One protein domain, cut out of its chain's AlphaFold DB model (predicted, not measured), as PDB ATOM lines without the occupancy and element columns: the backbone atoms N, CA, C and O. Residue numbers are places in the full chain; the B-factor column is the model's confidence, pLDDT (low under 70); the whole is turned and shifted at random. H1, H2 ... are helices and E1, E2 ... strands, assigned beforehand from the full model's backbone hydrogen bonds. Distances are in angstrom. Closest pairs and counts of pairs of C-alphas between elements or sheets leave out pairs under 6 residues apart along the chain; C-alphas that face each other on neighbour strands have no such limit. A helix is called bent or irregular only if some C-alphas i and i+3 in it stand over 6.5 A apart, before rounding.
ATOM      1  N   SER A  62      41.560  26.366   0.939       94.88
ATOM      2  CA  SER A  62      42.895  25.882   1.259       94.88
ATOM      3  C   SER A  62      42.797  24.798   2.321       94.88
ATOM      4  O   SER A  62      42.068  24.962   3.300       94.88
ATOM      5  N   VAL A  63      43.482  23.676   2.115       94.00
ATOM      6  CA  VAL A  63      43.475  22.541   3.042       94.00
ATOM      7  C   VAL A  63      44.885  22.205   3.493       94.00
ATOM      8  O   VAL A  63      45.825  22.264   2.702       94.00
ATOM      9  N   ASP A  64      45.022  21.856   4.768       89.56
ATOM     10  CA  ASP A  64      46.312  21.514   5.360       89.56
ATOM     11  C   ASP A  64      46.141  20.634   6.601       89.56
ATOM     12  O   ASP A  64      45.273  20.892   7.444       89.56
ATOM     13  N   THR A  65      47.014  19.636   6.750       82.44
ATOM     14  CA  THR A  65      47.156  18.913   8.015       82.44
ATOM     15  C   THR A  65      48.240  19.580   8.844       82.44
ATOM     16  O   THR A  65      49.423  19.569   8.506       82.44
ATOM     17  N   LYS A  66      47.845  20.131   9.990       79.81
ATOM     18  CA  LYS A  66      48.781  20.740  10.933       79.81
ATOM     19  C   LYS A  66      49.481  19.672  11.773       79.81
ATOM     20  O   LYS A  66      49.081  18.507  11.827       79.81
ATOM     21  N   LYS A  67      50.561  20.092  12.436       77.38
ATOM     22  CA  LYS A  67      51.383  19.242  13.304       77.38
ATOM     23  C   LYS A  67      50.505  18.440  14.277       77.38
ATOM     24  O   LYS A  67      49.577  18.978  14.876       77.38
ATOM     25  N   LYS A  68      50.832  17.154  14.429       82.62
ATOM     26  CA  LYS A  68      50.175  16.261  15.389       82.62
ATOM     27  C   LYS A  68      50.582  16.663  16.800       82.62
ATOM     28  O   LYS A  68      51.772  16.792  17.084       82.62
ATOM     29  N   GLU A  69      49.602  16.806  17.677       82.94
ATOM     30  CA  GLU A  69      49.831  17.173  19.071       82.94
ATOM     31  C   GLU A  69      49.582  15.970  19.983       82.94
ATOM     32  O   GLU A  69      48.641  15.197  19.785       82.94
ATOM     33  N   LEU A  70      50.460  15.784  20.968       85.50
ATOM     34  CA  LEU A  70      50.315  14.735  21.971       85.50
ATOM     35  C   LEU A  70      49.268  15.175  22.994       85.50
ATOM     36  O   LEU A  70      49.359  16.262  23.560       85.50
ATOM     37  N   VAL A  71      48.268  14.329  23.229       85.12
ATOM     38  CA  VAL A  71      47.204  14.599  24.198       85.12
ATOM     39  C   VAL A  71      47.602  14.011  25.545       85.12
ATOM     40  O   VAL A  71      47.840  12.810  25.656       85.12
ATOM     41  N   GLY A  72      47.657  14.854  26.569       85.19
ATOM     42  CA  GLY A  72      48.068  14.484  27.919       85.19
ATOM     43  C   GLY A  72      48.584  15.701  28.690       85.19
ATOM     44  O   GLY A  72      48.573  16.806  28.141       85.19
ATOM     45  N   PRO A  73      49.042  15.515  29.937       85.31
ATOM     46  CA  PRO A  73      49.605  16.575  30.772       85.31
ATOM     47  C   PRO A  73      51.021  16.954  30.301       85.31
ATOM     48  O   PRO A  73      51.978  16.881  31.058       85.31
ATOM     49  N   PHE A  74      51.178  17.326  29.031       85.94
ATOM     50  CA  PHE A  74      52.463  17.703  28.446       85.94
ATOM     51  C   PHE A  74      52.697  19.202  28.541       85.94
ATOM     52  O   PHE A  74      51.765  20.012  28.479       85.94
ATOM     53  N   ILE A 108      40.594  23.462   7.060       96.00
ATOM     54  CA  ILE A 108      40.002  23.901   5.800       96.00
ATOM     55  C   ILE A 108      39.716  25.387   5.948       96.00
ATOM     56  O   ILE A 108      38.992  25.788   6.856       96.00
ATOM     57  N   PHE A 109      40.281  26.200   5.070       96.31
ATOM     58  CA  PHE A 109      40.090  27.642   5.055       96.31
ATOM     59  C   PHE A 109      39.379  28.064   3.775       96.31
ATOM     60  O   PHE A 109      39.898  27.859   2.680       96.31
ATOM     61  N   ASP A 110      38.197  28.655   3.912       96.81
ATOM     62  CA  ASP A 110      37.455  29.260   2.814       96.81
ATOM     63  C   ASP A 110      38.016  30.651   2.518       96.81
ATOM     64  O   ASP A 110      37.827  31.608   3.275       96.81
ATOM     65  N   MET A 111      38.693  30.762   1.378       94.00
ATOM     66  CA  MET A 111      39.387  31.983   0.975       94.00
ATOM     67  C   MET A 111      38.428  33.099   0.559       94.00
ATOM     68  O   MET A 111      38.798  34.268   0.578       94.00
ATOM     69  N   SER A 112      37.206  32.756   0.154       93.69
ATOM     70  CA  SER A 112      36.230  33.741  -0.319       93.69
ATOM     71  C   SER A 112      35.438  34.352   0.831       93.69
ATOM     72  O   SER A 112      34.980  35.488   0.731       93.69
ATOM     73  N   ARG A 113      35.248  33.589   1.912       94.81
ATOM     74  CA  ARG A 113      34.458  34.001   3.080       94.81
ATOM     75  C   ARG A 113      35.297  34.357   4.297       94.81
ATOM     76  O   ARG A 113      34.752  34.931   5.233       94.81
ATOM     77  N   ASN A 114      36.598  34.060   4.276       94.19
ATOM     78  CA  ASN A 114      37.484  34.215   5.428       94.19
ATOM     79  C   ASN A 114      36.963  33.438   6.654       94.19
ATOM     80  O   ASN A 114      36.935  33.934   7.779       94.19
ATOM     81  N   GLU A 115      36.513  32.209   6.408       95.31
ATOM     82  CA  GLU A 115      35.962  31.293   7.407       95.31
ATOM     83  C   GLU A 115      36.799  30.009   7.429       95.31
ATOM     84  O   GLU A 115      37.363  29.607   6.413       95.31
ATOM     85  N   ALA A 116      36.884  29.343   8.581       93.88
ATOM     86  CA  ALA A 116      37.673  28.125   8.727       93.88
ATOM     87  C   ALA A 116      36.878  27.000   9.393       93.88
ATOM     88  O   ALA A 116      36.044  27.235  10.267       93.88
ATOM     89  N   TRP A 117      37.203  25.771   9.010       95.44
ATOM     90  CA  TRP A 117      36.773  24.537   9.647       95.44
ATOM     91  C   TRP A 117      37.994  23.734  10.079       95.44
ATOM     92  O   TRP A 117      38.983  23.655   9.350       95.44
ATOM     93  N   VAL A 118      37.916  23.107  11.249       94.31
ATOM     94  CA  VAL A 118      38.957  22.201  11.736       94.31
ATOM     95  C   VAL A 118      38.322  20.878  12.139       94.31
ATOM     96  O   VAL A 118      37.457  20.833  13.011       94.31
ATOM     97  N   SER A 119      38.793  19.796  11.526       93.31
ATOM     98  CA  SER A 119      38.525  18.432  11.978       93.31
ATOM     99  C   SER A 119      39.688  17.956  12.839       93.31
ATOM    100  O   SER A 119      40.841  18.081  12.434       93.31
ATOM    101  N   VAL A 120      39.408  17.371  14.003       92.06
ATOM    102  CA  VAL A 120      40.449  16.803  14.873       92.06
ATOM    103  C   VAL A 120      40.368  15.281  14.837       92.06
ATOM    104  O   VAL A 120      39.456  14.675  15.400       92.06
ATOM    105  N   GLY A 121      41.323  14.665  14.144       87.69
ATOM    106  CA  GLY A 121      41.494  13.218  14.088       87.69
ATOM    107  C   GLY A 121      42.194  12.708  15.343       87.69
ATOM    108  O   GLY A 121      43.009  13.412  15.934       87.69
ATOM    109  N   ARG A 122      41.883  11.478  15.757       85.12
ATOM    110  CA  ARG A 122      42.480  10.838  16.945       85.12
ATOM    111  C   ARG A 122      43.564   9.808  16.619       85.12
ATOM    112  O   ARG A 122      44.090   9.182  17.533       85.12
ATOM    113  N   ASP A 123      43.821   9.582  15.332       79.81
ATOM    114  CA  ASP A 123      44.612   8.444  14.864       79.81
ATOM    115  C   ASP A 123      45.600   8.829  13.750       79.81
ATOM    116  O   ASP A 123      46.596   9.487  14.046       79.81
ATOM    117  N   HIS A 124      45.347   8.460  12.487       80.19
ATOM    118  CA  HIS A 124      46.252   8.715  11.361       80.19
ATOM    119  C   HIS A 124      45.757   9.837  10.438       80.19
ATOM    120  O   HIS A 124      44.566   9.959  10.147       80.19
ATOM    121  N   ASP A 125      46.710  10.616   9.921       82.31
ATOM    122  CA  ASP A 125      46.500  11.530   8.798       82.31
ATOM    123  C   ASP A 125      46.472  10.699   7.511       82.31
ATOM    124  O   ASP A 125      47.501  10.186   7.072       82.31
ATOM    125  N   THR A 126      45.276  10.467   6.977       87.75
ATOM    126  CA  THR A 126      45.059   9.603   5.811       87.75
ATOM    127  C   THR A 126      44.273  10.350   4.739       87.75
ATOM    128  O   THR A 126      43.473  11.228   5.073       87.75
ATOM    129  N   PRO A 127      44.378   9.945   3.459       88.88
ATOM    130  CA  PRO A 127      43.518  10.485   2.407       88.88
ATOM    131  C   PRO A 127      42.022  10.365   2.737       88.88
ATOM    132  O   PRO A 127      41.240  11.263   2.433       88.88
ATOM    133  N   ALA A 128      41.620   9.285   3.419       91.94
ATOM    134  CA  ALA A 128      40.243   9.097   3.867       91.94
ATOM    135  C   ALA A 128      39.814  10.170   4.883       91.94
ATOM    136  O   ALA A 128      38.713  10.709   4.778       91.94
ATOM    137  N   PHE A 129      40.687  10.518   5.831       91.31
ATOM    138  CA  PHE A 129      40.430  11.576   6.807       91.31
ATOM    139  C   PHE A 129      40.363  12.968   6.157       91.31
ATOM    140  O   PHE A 129      39.470  13.753   6.487       91.31
ATOM    141  N   ALA A 130      41.236  13.249   5.185       91.81
ATOM    142  CA  ALA A 130      41.216  14.490   4.413       91.81
ATOM    143  C   ALA A 130      39.891  14.666   3.647       91.81
ATOM    144  O   ALA A 130      39.203  15.679   3.795       91.81
ATOM    145  N   VAL A 131      39.477  13.644   2.888       94.50
ATOM    146  CA  VAL A 131      38.215  13.667   2.128       94.50
ATOM    147  C   VAL A 131      37.008  13.762   3.060       94.50
ATOM    148  O   VAL A 131      36.090  14.538   2.792       94.50
ATOM    149  N   ALA A 132      37.005  13.025   4.174       95.50
ATOM    150  CA  ALA A 132      35.935  13.108   5.165       95.50
ATOM    151  C   ALA A 132      35.821  14.518   5.765       95.50
ATOM    152  O   ALA A 132      34.713  15.032   5.913       95.50
ATOM    153  N   SER A 133      36.953  15.169   6.047       95.31
ATOM    154  CA  SER A 133      36.993  16.540   6.565       95.31
ATOM    155  C   SER A 133      36.440  17.546   5.557       95.31
ATOM    156  O   SER A 133      35.590  18.359   5.919       95.31
ATOM    157  N   ILE A 134      36.842  17.448   4.285       97.00
ATOM    158  CA  ILE A 134      36.311  18.296   3.202       97.00
ATOM    159  C   ILE A 134      34.808  18.071   3.029       97.00
ATOM    160  O   ILE A 134      34.042  19.028   2.933       97.00
ATOM    161  N   GLY A 135      34.361  16.814   3.051       97.38
ATOM    162  CA  GLY A 135      32.945  16.475   2.965       97.38
ATOM    163  C   GLY A 135      32.127  17.021   4.137       97.38
ATOM    164  O   GLY A 135      30.998  17.472   3.937       97.38
ATOM    165  N   GLN A 136      32.681  17.013   5.352       97.56
ATOM    166  CA  GLN A 136      32.012  17.560   6.530       97.56
ATOM    167  C   GLN A 136      31.917  19.087   6.466       97.56
ATOM    168  O   GLN A 136      30.830  19.629   6.666       97.56
ATOM    169  N   TRP A 137      33.008  19.770   6.106       98.06
ATOM    170  CA  TRP A 137      32.982  21.209   5.839       98.06
ATOM    171  C   TRP A 137      31.947  21.557   4.766       98.06
ATOM    172  O   TRP A 137      31.143  22.468   4.962       98.06
ATOM    173  N   TRP A 138      31.904  20.802   3.663       97.94
ATOM    174  CA  TRP A 138      30.942  21.042   2.594       97.94
ATOM    175  C   TRP A 138      29.503  20.931   3.099       97.94
ATOM    176  O   TRP A 138      28.704  21.827   2.867       97.94
ATOM    177  N   LYS A 139      29.158  19.879   3.846       97.81
ATOM    178  CA  LYS A 139      27.793  19.701   4.370       97.81
ATOM    179  C   LYS A 139      27.396  20.774   5.384       97.81
ATOM    180  O   LYS A 139      26.235  21.170   5.421       97.81
ATOM    181  N   THR A 140      28.329  21.210   6.228       97.50
ATOM    182  CA  THR A 140      28.018  22.100   7.357       97.50
ATOM    183  C   THR A 140      28.129  23.583   7.004       97.50
ATOM    184  O   THR A 140      27.310  24.371   7.467       97.50
ATOM    185  N   MET A 141      29.112  23.969   6.192       97.44
ATOM    186  CA  MET A 141      29.411  25.369   5.868       97.44
ATOM    187  C   MET A 141      29.301  25.650   4.368       97.44
ATOM    188  O   MET A 141      28.615  26.590   3.971       97.44
ATOM    189  N   GLY A 142      29.926  24.819   3.529       96.94
ATOM    190  CA  GLY A 142      30.038  25.073   2.090       96.94
ATOM    191  C   GLY A 142      28.694  25.072   1.351       96.94
ATOM    192  O   GLY A 142      28.365  26.027   0.658       96.94
ATOM    193  N   GLN A 143      27.869  24.044   1.529       97.19
ATOM    194  CA  GLN A 143      26.595  23.888   0.825       97.19
ATOM    195  C   GLN A 143      25.596  25.013   1.161       97.19
ATOM    196  O   GLN A 143      25.023  25.572   0.222       97.19
ATOM    197  N   PRO A 144      25.396  25.411   2.438       97.06
ATOM    198  CA  PRO A 144      24.590  26.591   2.760       97.06
ATOM    199  C   PRO A 144      25.153  27.896   2.180       97.06
ATOM    200  O   PRO A 144      24.389  28.756   1.744       97.06
ATOM    201  N   ALA A 145      26.480  28.053   2.167       96.81
ATOM    202  CA  ALA A 145      27.152  29.256   1.678       96.81
ATOM    203  C   ALA A 145      27.156  29.380   0.143       96.81
ATOM    204  O   ALA A 145      27.098  30.494  -0.383       96.81
ATOM    205  N   TYR A 146      27.195  28.252  -0.570       97.38
ATOM    206  CA  TYR A 146      27.313  28.171  -2.026       97.38
ATOM    207  C   TYR A 146      26.244  27.248  -2.637       97.38
ATOM    208  O   TYR A 146      26.572  26.239  -3.267       97.38
ATOM    209  N   PRO A 147      24.949  27.599  -2.544       96.00
ATOM    210  CA  PRO A 147      23.850  26.725  -2.972       96.00
ATOM    211  C   PRO A 147      23.805  26.458  -4.485       96.00
ATOM    212  O   PRO A 147      23.077  25.581  -4.938       96.00
ATOM    213  N   ARG A 148      24.554  27.234  -5.280       96.81
ATOM    214  CA  ARG A 148      24.666  27.100  -6.742       96.81
ATOM    215  C   ARG A 148      26.071  26.696  -7.199       96.81
ATOM    216  O   ARG A 148      26.385  26.874  -8.373       96.81
ATOM    217  N   ALA A 149      26.927  26.228  -6.288       97.06
ATOM    218  CA  ALA A 149      28.242  25.744  -6.686       97.06
ATOM    219  C   ALA A 149      28.108  24.512  -7.582       97.06
ATOM    220  O   ALA A 149      27.338  23.595  -7.296       97.06
ATOM    221  N   THR A 150      28.896  24.494  -8.643       97.06
ATOM    222  CA  THR A 150      29.058  23.361  -9.558       97.06
ATOM    223  C   THR A 150      30.501  22.877  -9.594       97.06
ATOM    224  O   THR A 150      30.768  21.775 -10.061       97.06
ATOM    225  N   GLU A 151      31.431  23.690  -9.095       97.25
ATOM    226  CA  GLU A 151      32.862  23.425  -9.059       97.25
ATOM    227  C   GLU A 151      33.423  23.846  -7.694       97.25
ATOM    228  O   GLU A 151      32.881  24.725  -7.026       97.25
ATOM    229  N   LEU A 152      34.528  23.229  -7.285       96.94
ATOM    230  CA  LEU A 152      35.267  23.563  -6.071       96.94
ATOM    231  C   LEU A 152      36.754  23.578  -6.407       96.94
ATOM    232  O   LEU A 152      37.275  22.586  -6.917       96.94
ATOM    233  N   LEU A 153      37.432  24.684  -6.105       97.50
ATOM    234  CA  LEU A 153      38.888  24.755  -6.181       97.50
ATOM    235  C   LEU A 153      39.483  24.440  -4.808       97.50
ATOM    236  O   LEU A 153      39.144  25.089  -3.818       97.50
ATOM    237  N   ILE A 154      40.377  23.453  -4.761       96.00
ATOM    238  CA  ILE A 154      41.101  23.055  -3.552       96.00
ATOM    239  C   ILE A 154      42.582  23.330  -3.777       96.00
ATOM    240  O   ILE A 154      43.195  22.768  -4.681       96.00
ATOM    241  N   THR A 155      43.149  24.187  -2.939       93.75
ATOM    242  CA  THR A 155      44.594  24.400  -2.839       93.75
ATOM    243  C   THR A 155      45.118  23.617  -1.642       93.75
ATOM    244  O   THR A 155      44.504  23.622  -0.576       93.75
ATOM    245  N   ALA A 156      46.229  22.912  -1.814       89.62
ATOM    246  CA  ALA A 156      46.852  22.116  -0.764       89.62
ATOM    247  C   ALA A 156      48.366  22.305  -0.823       89.62
ATOM    248  O   ALA A 156      48.922  22.478  -1.911       89.62
ATOM    249  N   ASP A 157      49.022  22.266   0.334       78.06
ATOM    250  CA  ASP A 157      50.478  22.170   0.379       78.06
ATOM    251  C   ASP A 157      50.905  20.740  -0.006       78.06
ATOM    252  O   ASP A 157      50.268  19.758   0.377       78.06
ATOM    253  N   ALA A 158      51.980  20.624  -0.784       64.25
ATOM    254  CA  ALA A 158      52.602  19.350  -1.146       64.25
ATOM    255  C   ALA A 158      53.671  18.910  -0.124       64.25
ATOM    256  O   ALA A 158      54.442  17.982  -0.383       64.25
ATOM    257  N   GLY A 159      53.751  19.578   1.030       58.25
ATOM    258  CA  GLY A 159      54.591  19.172   2.149       58.25
ATOM    259  C   GLY A 159      54.219  17.779   2.661       58.25
ATOM    260  O   GLY A 159      53.060  17.490   2.943       58.25
TER     261      GLY A 159
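Overview. This is residues 62 to 74 and 108 to 159 of the 163 residues of the protein "Transposase" of Stigmatella aurantiaca (strain DW4/3-1) (UniProt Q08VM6). A small, strongly twisted wall of four short strands, E4, E3, E1 and E5, has one helix, H1, over one face, mostly over E4, with no named helix on the other face. Beyond E1 the printed part runs out as an arm that holds E2, away from the sheet and the helix, and this arm adds to the length of an elongated outline of 45 by 24 by 22 A. The 65 printed residues hold one named helix and five named strands, in the order E1, E2, E3, E4, H1, E5, in the mixed class of helices and strands. The sheet is mixed, in the order E4, E3, E1, E5, with only E1 and E5 parallel, and the whole is loose, with a radius of gyration of the C-alphas of 13.4 A.

Along the chain. E4, residues 115 to 121, is the longest strand, 20.0 A from first to last C-alpha. The other strands of its sheet are E3, residues 108 to 110, 6.6 A; E1, residues 62 to 65, 10.6 A, beginning at C-alpha 62 (42.895, 25.882, 1.259); and E5, residues 153 to 156, 10.0 A, ending at C-alpha 156 (46.852, 22.116, -0.764). H1, residues 127 to 145, is 24.9 A long and begins at C-alpha 127 (43.518, 10.485, 2.407). E2, residues 69 to 71, is 6.3 A long and pairs with no named strand.

Arrangement. E4 and E5 are edge strands. E3 and E4 form a hairpin, antiparallel at 170 degrees, with N 108 and O 117 at 2.8 A. E3 and E1 are antiparallel at 164 degrees, with N 62 and O 109 at 2.8 A. E1 and E5 are parallel at 34 degrees, with N 63 and O 155 at 2.9 A. H1 is on the sheet at a height of 8.8 A, forming two layers, a helix on one face of a sheet. It lies over E4 and, only just, over E3 and E1, with 3 of its C-alphas falling on each of these two. On the local plane its line and that of E4 stand at 29 degrees, only just along the strands. The closest C-alphas of E4 and H1 are those of Ser 119 and Ser 133, 5.9 A; of E3 and H1, those of Ile 108 and Ile 134, 7.2 A. E4, H1 and E5 form a split strand-helix-strand unit, two strands running the same way with E3 and E1 between them, and its crossover is right-handed. H1 has a kink of 45 degrees near residue 139 and is only just irregular, with C-alphas 140 and 143 6.9 A apart; 13 of its 15 O i to N i+4 pairs are within hydrogen-bond range. E2 is apart from E1, E3, E4, E5 and H1.

Size, cuts and confidence. The two C-alphas farthest apart, those of Pro 73 and Arg 148, are 46.3 A apart. Residues 75 to 107 are not printed, and C-alphas 74 and 108 are 26.6 A apart across the cut. Of the links that are printed whole, none is long. The mean pLDDT of the printed part is 91.0, and residues 158 to 159 are under 70.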